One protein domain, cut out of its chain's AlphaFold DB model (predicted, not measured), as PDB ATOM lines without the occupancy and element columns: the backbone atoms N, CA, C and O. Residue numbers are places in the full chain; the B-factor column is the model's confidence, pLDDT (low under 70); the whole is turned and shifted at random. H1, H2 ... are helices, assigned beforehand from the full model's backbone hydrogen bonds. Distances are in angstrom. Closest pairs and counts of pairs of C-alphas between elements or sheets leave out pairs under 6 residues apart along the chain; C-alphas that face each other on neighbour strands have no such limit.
ATOM      1  N   VAL A   2      19.558  -4.470  56.050       54.41
ATOM      2  CA  VAL A   2      19.387  -4.335  54.578       54.41
ATOM      3  C   VAL A   2      18.007  -4.854  54.152       54.41
ATOM      4  O   VAL A   2      17.396  -4.331  53.229       54.41
ATOM      5  N   VAL A   3      17.464  -5.823  54.895       53.69
ATOM      6  CA  VAL A   3      16.130  -6.398  54.674       53.69
ATOM      7  C   VAL A   3      15.008  -5.381  54.938       53.69
ATOM      8  O   VAL A   3      14.098  -5.280  54.130       53.69
ATOM      9  N   ILE A   4      15.120  -4.549  55.984       56.22
ATOM     10  CA  ILE A   4      14.088  -3.553  56.350       56.22
ATOM     11  C   ILE A   4      13.924  -2.469  55.269       56.22
ATOM     12  O   ILE A   4      12.806  -2.075  54.955       56.22
ATOM     13  N   LEU A   5      15.024  -2.031  54.643       58.50
ATOM     14  CA  LEU A   5      14.979  -1.057  53.544       58.50
ATOM     15  C   LEU A   5      14.321  -1.647  52.286       58.50
ATOM     16  O   LEU A   5      13.567  -0.949  51.616       58.50
ATOM     17  N   ARG A   6      14.539  -2.939  51.994       61.50
ATOM     18  CA  ARG A   6      13.867  -3.631  50.879       61.50
ATOM     19  C   ARG A   6      12.374  -3.846  51.145       61.50
ATOM     20  O   ARG A   6      11.576  -3.610  50.241       61.50
ATOM     21  N   SER A   7      11.995  -4.210  52.371       67.94
ATOM     22  CA  SER A   7      10.588  -4.344  52.776       67.94
ATOM     23  C   SER A   7       9.834  -3.014  52.682       67.94
ATOM     24  O   SER A   7       8.780  -2.969  52.057       67.94
ATOM     25  N   GLY A   8      10.414  -1.909  53.166       78.25
ATOM     26  CA  GLY A   8       9.793  -0.581  53.056       78.25
ATOM     27  C   GLY A   8       9.614  -0.095  51.609       78.25
ATOM     28  O   GLY A   8       8.598   0.516  51.280       78.25
ATOM     29  N   THR A   9      10.551  -0.411  50.707       86.25
ATOM     30  CA  THR A   9      10.387  -0.100  49.272       86.25
ATOM     31  C   THR A   9       9.330  -0.963  48.581       86.25
ATOM     32  O   THR A   9       8.668  -0.494  47.657       86.25
ATOM     33  N   GLU A  10       9.157  -2.212  49.016       87.19
ATOM     34  CA  GLU A  10       8.134  -3.116  48.484       87.19
ATOM     35  C   GLU A  10       6.732  -2.717  48.964       87.19
ATOM     36  O   GLU A  10       5.809  -2.630  48.158       87.19
ATOM     37  N   GLU A  11       6.583  -2.359  50.240       90.62
ATOM     38  CA  GLU A  11       5.325  -1.845  50.796       90.62
ATOM     39  C   GLU A  11       4.880  -0.544  50.109       90.62
ATOM     40  O   GLU A  11       3.705  -0.389  49.759       90.62
ATOM     41  N   LEU A  12       5.822   0.371  49.844       91.38
ATOM     42  CA  LEU A  12       5.551   1.597  49.093       91.38
ATOM     43  C   LEU A  12       5.109   1.295  47.655       91.38
ATOM     44  O   LEU A  12       4.114   1.853  47.195       91.38
ATOM     45  N   ARG A  13       5.797   0.381  46.957       90.75
ATOM     46  CA  ARG A  13       5.431  -0.046  45.597       90.75
ATOM     47  C   ARG A  13       4.019  -0.631  45.556       90.75
ATOM     48  O   ARG A  13       3.227  -0.245  44.703       90.75
ATOM     49  N   GLN A  14       3.686  -1.523  46.487       94.69
ATOM     50  CA  GLN A  14       2.365  -2.152  46.554       94.69
ATOM     51  C   GLN A  14       1.255  -1.146  46.854       94.69
ATOM     52  O   GLN A  14       0.145  -1.262  46.333       94.69
ATOM     53  N   ARG A  15       1.528  -0.154  47.707       94.75
ATOM     54  CA  ARG A  15       0.584   0.931  47.971       94.75
ATOM     55  C   ARG A  15       0.372   1.799  46.731       94.75
ATOM     56  O   ARG A  15      -0.776   1.985  46.345       94.75
ATOM     57  N   LEU A  16       1.446   2.249  46.084       94.94
ATOM     58  CA  LEU A  16       1.362   3.052  44.860       94.94
ATOM     59  C   LEU A  16       0.630   2.308  43.742       94.94
ATOM     60  O   LEU A  16      -0.218   2.888  43.077       94.94
ATOM     61  N   HIS A  17       0.895   1.012  43.569       94.38
ATOM     62  CA  HIS A  17       0.197   0.204  42.574       94.38
ATOM     63  C   HIS A  17      -1.305   0.100  42.873       94.38
ATOM     64  O   HIS A  17      -2.121   0.259  41.971       94.38
ATOM     65  N   ARG A  18      -1.695  -0.087  44.142       95.19
ATOM     66  CA  ARG A  18      -3.114  -0.084  44.542       95.19
ATOM     67  C   ARG A  18      -3.789   1.266  44.316       95.19
ATOM     68  O   ARG A  18      -4.918   1.295  43.837       95.19
ATOM     69  N   GLU A  19      -3.121   2.362  44.670       95.50
ATOM     70  CA  GLU A  19      -3.634   3.719  44.452       95.50
ATOM     71  C   GLU A  19      -3.789   4.009  42.951       95.50
ATOM     72  O   GLU A  19      -4.831   4.509  42.529       95.50
ATOM     73  N   PHE A  20      -2.812   3.605  42.135       94.25
ATOM     74  CA  PHE A  20      -2.870   3.721  40.681       94.25
ATOM     75  C   PHE A  20      -4.019   2.904  40.079       94.25
ATOM     76  O   PHE A  20      -4.795   3.431  39.289       94.25
ATOM     77  N   GLU A  21      -4.189   1.645  40.491       95.81
ATOM     78  CA  GLU A  21      -5.296   0.788  40.045       95.81
ATOM     79  C   GLU A  21      -6.668   1.350  40.439       95.81
ATOM     80  O   GLU A  21      -7.606   1.320  39.642       95.81
ATOM     81  N   ALA A  22      -6.802   1.892  41.652       94.69
ATOM     82  CA  ALA A  22      -8.035   2.543  42.084       94.69
ATOM     83  C   ALA A  22      -8.337   3.785  41.234       94.69
ATOM     84  O   ALA A  22      -9.470   3.975  40.792       94.69
ATOM     85  N   HIS A  23      -7.315   4.597  40.961       92.50
ATOM     86  CA  HIS A  23      -7.444   5.774  40.113       92.50
ATOM     87  C   HIS A  23      -7.820   5.399  38.675       92.50
ATOM     88  O   HIS A  23      -8.751   5.979  38.119       92.50
ATOM     89  N   ARG A  24      -7.165   4.378  38.108       91.88
ATOM     90  CA  ARG A  24      -7.461   3.835  36.778       91.88
ATOM     91  C   ARG A  24      -8.920   3.404  36.658       91.88
ATOM     92  O   ARG A  24      -9.592   3.826  35.726       91.88
ATOM     93  N   ARG A  25      -9.448   2.661  37.635       93.25
ATOM     94  CA  ARG A  25     -10.864   2.245  37.637       93.25
ATOM     95  C   ARG A  25     -11.825   3.429  37.684       93.25
ATOM     96  O   ARG A  25     -12.839   3.417  36.997       93.25
ATOM     97  N   CYS A  26     -11.530   4.450  38.488       93.25
ATOM     98  CA  CYS A  26     -12.351   5.662  38.528       93.25
ATOM     99  C   CYS A  26     -12.368   6.379  37.170       93.25
ATOM    100  O   CYS A  26     -13.435   6.811  36.732       93.25
ATOM    101  N   TRP A  27     -11.220   6.454  36.491       90.00
ATOM    102  CA  TRP A  27     -11.126   6.984  35.130       90.00
ATOM    103  C   TRP A  27     -11.900   6.145  34.118       90.00
ATOM    104  O   TRP A  27     -12.691   6.708  33.371       90.00
ATOM    105  N   GLU A  28     -11.740   4.820  34.123       89.19
ATOM    106  CA  GLU A  28     -12.465   3.907  33.229       89.19
ATOM    107  C   GLU A  28     -13.987   4.038  33.414       89.19
ATOM    108  O   GLU A  28     -14.730   4.145  32.439       89.19
ATOM    109  N   MET A  29     -14.467   4.126  34.661       90.00
ATOM    110  CA  MET A  29     -15.887   4.362  34.946       90.00
ATOM    111  C   MET A  29     -16.368   5.728  34.431       90.00
ATOM    112  O   MET A  29     -17.444   5.810  33.838       90.00
ATOM    113  N   ALA A  30     -15.589   6.796  34.627       90.25
ATOM    114  CA  ALA A  30     -15.937   8.136  34.148       90.25
ATOM    115  C   ALA A  30     -15.913   8.233  32.609       90.25
ATOM    116  O   ALA A  30     -16.801   8.843  32.006       90.25
ATOM    117  N   ALA A  31     -14.939   7.590  31.963       86.81
ATOM    118  CA  ALA A  31     -14.844   7.477  30.511       86.81
ATOM    119  C   ALA A  31     -16.029   6.683  29.935       86.81
ATOM    120  O   ALA A  31     -16.624   7.089  28.937       86.81
ATOM    121  N   GLY A  32     -16.434   5.596  30.599       86.31
ATOM    122  CA  GLY A  32     -17.628   4.833  30.239       86.31
ATOM    123  C   GLY A  32     -18.910   5.662  30.357       86.31
ATOM    124  O   GLY A  32     -19.710   5.696  29.424       86.31
ATOM    125  N   ALA A  33     -19.076   6.396  31.462       90.00
ATOM    126  CA  ALA A  33     -20.247   7.245  31.701       90.00
ATOM    127  C   ALA A  33     -20.385   8.403  30.694       90.00
ATOM    128  O   ALA A  33     -21.496   8.835  30.397       90.00
ATOM    129  N   THR A  34     -19.268   8.896  30.154       87.88
ATOM    130  CA  THR A  34     -19.236   9.965  29.140       87.88
ATOM    131  C   THR A  34     -19.261   9.440  27.701       87.88
ATOM    132  O   THR A  34     -19.356  10.229  26.764       87.88
ATOM    133  N   GLY A  35     -19.197   8.117  27.505       85.62
ATOM    134  CA  GLY A  35     -19.133   7.488  26.184       85.62
ATOM    135  C   GLY A  35     -17.764   7.586  25.502       85.62
ATOM    136  O   GLY A  35     -17.638   7.161  24.354       85.62
ATOM    137  N   LEU A  36     -16.739   8.099  26.190       80.25
ATOM    138  CA  LEU A  36     -15.379   8.219  25.655       80.25
ATOM    139  C   LEU A  36     -14.790   6.857  25.274       80.25
ATOM    140  O   LEU A  36     -14.179   6.758  24.216       80.25
ATOM    141  N   GLY A  37     -15.068   5.800  26.048       79.56
ATOM    142  CA  GLY A  37     -14.603   4.445  25.716       79.56
ATOM    143  C   GLY A  37     -15.125   3.938  24.363       79.56
ATOM    144  O   GLY A  37     -14.364   3.431  23.556       79.56
ATOM    145  N   GLN A  38     -16.401   4.185  24.040       81.31
ATOM    146  CA  GLN A  38     -16.971   3.799  22.736       81.31
ATOM    147  C   GLN A  38     -16.380   4.609  21.574       81.31
ATOM    148  O   GLN A  38     -16.325   4.143  20.434       81.31
ATOM    149  N   VAL A  39     -15.992   5.859  21.842       83.81
ATOM    150  CA  VAL A  39     -15.323   6.714  20.860       83.81
ATOM    151  C   VAL A  39     -13.920   6.177  20.590       83.81
ATOM    152  O   VAL A  39     -13.568   6.052  19.421       83.81
ATOM    153  N   GLU A  40     -13.179   5.809  21.634       79.81
ATOM    154  CA  GLU A  40     -11.850   5.191  21.552       79.81
ATOM    155  C   GLU A  40     -11.893   3.854  20.794       79.81
ATOM    156  O   GLU A  40     -11.240   3.735  19.761       79.81
ATOM    157  N   ASP A  41     -12.789   2.931  21.167       83.25
ATOM    158  CA  ASP A  41     -12.975   1.643  20.476       83.25
ATOM    159  C   ASP A  41     -13.258   1.817  18.973       83.25
ATOM    160  O   ASP A  41     -12.752   1.089  18.114       83.25
ATOM    161  N   ARG A  42     -14.089   2.809  18.625       84.19
ATOM    162  CA  ARG A  42     -14.420   3.108  17.228       84.19
ATOM    163  C   ARG A  42     -13.245   3.740  16.484       84.19
ATOM    164  O   ARG A  42     -13.077   3.464  15.294       84.19
ATOM    165  N   TRP A  43     -12.467   4.597  17.141       84.44
ATOM    166  CA  TRP A  43     -11.249   5.167  16.567       84.44
ATOM    167  C   TRP A  43     -10.198   4.092  16.304       84.44
ATOM    168  O   TRP A  43      -9.594   4.107  15.230       84.44
ATOM    169  N   ASP A  44     -10.044   3.129  17.208       84.38
ATOM    170  CA  ASP A  44      -9.131   2.000  17.038       84.38
ATOM    171  C   ASP A  44      -9.562   1.105  15.874       84.38
ATOM    172  O   ASP A  44      -8.769   0.835  14.969       84.38
ATOM    173  N   ALA A  45     -10.843   0.731  15.813       85.69
ATOM    174  CA  ALA A  45     -11.381  -0.068  14.711       85.69
ATOM    175  C   ALA A  45     -11.221   0.628  13.344       85.69
ATOM    176  O   ALA A  45     -10.883  -0.006  12.336       85.69
ATOM    177  N   LEU A  46     -11.444   1.946  13.295       84.69
ATOM    178  CA  LEU A  46     -11.251   2.742  12.084       84.69
ATOM    179  C   LEU A  46      -9.771   2.819  11.692       84.69
ATOM    180  O   LEU A  46      -9.442   2.668  10.516       84.69
ATOM    181  N   THR A  47      -8.884   3.031  12.662       84.69
ATOM    182  CA  THR A  47      -7.437   3.119  12.437       84.69
ATOM    183  C   THR A  47      -6.885   1.795  11.918       84.69
ATOM    184  O   THR A  47      -6.147   1.792  10.933       84.69
ATOM    185  N   GLU A  48      -7.310   0.672  12.494       86.12
ATOM    186  CA  GLU A  48      -6.931  -0.665  12.033       86.12
ATOM    187  C   GLU A  48      -7.402  -0.917  10.593       86.12
ATOM    188  O   GLU A  48      -6.634  -1.353   9.734       86.12
ATOM    189  N   THR A  49      -8.644  -0.536  10.282       87.12
ATOM    190  CA  THR A  49      -9.188  -0.635   8.920       87.12
ATOM    191  C   THR A  49      -8.374   0.200   7.928       87.12
ATOM    192  O   THR A  49      -8.040  -0.264   6.832       87.12
ATOM    193  N   ILE A  50      -8.014   1.432   8.304       84.06
ATOM    194  CA  ILE A  50      -7.174   2.308   7.482       84.06
ATOM    195  C   ILE A  50      -5.791   1.686   7.285       84.06
ATOM    196  O   ILE A  50      -5.239   1.781   6.184       84.06
ATOM    197  N   TRP A  51      -5.229   1.014   8.292       84.62
ATOM    198  CA  TRP A  51      -3.931   0.366   8.157       84.62
ATOM    199  C   TRP A  51      -3.933  -0.801   7.185       84.62
ATOM    200  O   TRP A  51      -3.052  -0.857   6.321       84.62
ATOM    201  N   GLN A  52      -4.967  -1.634   7.234       86.88
ATOM    202  CA  GLN A  52      -5.129  -2.771   6.329       86.88
ATOM    203  C   GLN A  52      -5.470  -2.356   4.889       86.88
ATOM    204  O   GLN A  52      -5.095  -3.039   3.934       86.88
ATOM    205  N   ALA A  53      -6.134  -1.214   4.693       84.81
ATOM    206  CA  ALA A  53      -6.485  -0.729   3.361       84.81
ATOM    207  C   ALA A  53      -5.239  -0.320   2.554       84.81
ATOM    208  O   ALA A  53      -4.481   0.561   2.958       84.81
ATOM    209  N   ARG A  54      -5.017  -0.890   1.363       82.44
ATOM    210  CA  ARG A  54      -3.942  -0.422   0.468       82.44
ATOM    211  C   ARG A  54      -4.211   1.026   0.039       82.44
ATOM    212  O   ARG A  54      -5.306   1.346  -0.413       82.44
TER     213      ARG A  54
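AT A GLANCE: This is residues 2 to 54 of the 108 residues of an uncharacterized protein of Inquilinus limosus (UniProt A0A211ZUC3). Two straight helices meet at their ends in a flat L, the long arm H1 and the shorter arm H2 joined by a one-residue corner. Away from that corner both arms stand free, residues 2 to 27 and 41 to 54. The printed part has 53 residues with two named helices, H1 then H2, and no named strand; its class is all helix. It is extended, with a radius of gyration of the C-alphas of 19.2 A and spans of 59 by 31 by 5 A.

IN THESE COORDINATES: H1 runs from Val 3, C-alpha at (16.130, -6.398, 54.674), to Thr 34, 46.6 A. H2 holds residues 36 to 52, 24.5 A, and ends at C-alpha 52, (-5.129, -2.771, 6.329).

HOW THE PARTS SIT: H1 and H2 only just touch, with 3 pairs of C-alphas within 8 A, and only at the corner by their tight link. H1 touches H2 with residues 28 to 32 alone, and H2 touches H1 with residues 37 to 38 alone; the closest C-alphas of the two helices, those of Ala 31 and Gly 37, are 5.7 A apart. Their lines are about perpendicular, at 90 degrees. In H1 and H2 every O i to N i+4 pair is within hydrogen-bond range.

THE WHOLE: The two C-alphas farthest apart, of Val 2 and Arg 54, are 59.1 A apart. The printed part has no cut. Mean pLDDT of the printed part is 84.7; residues 2 to 7 are under 70.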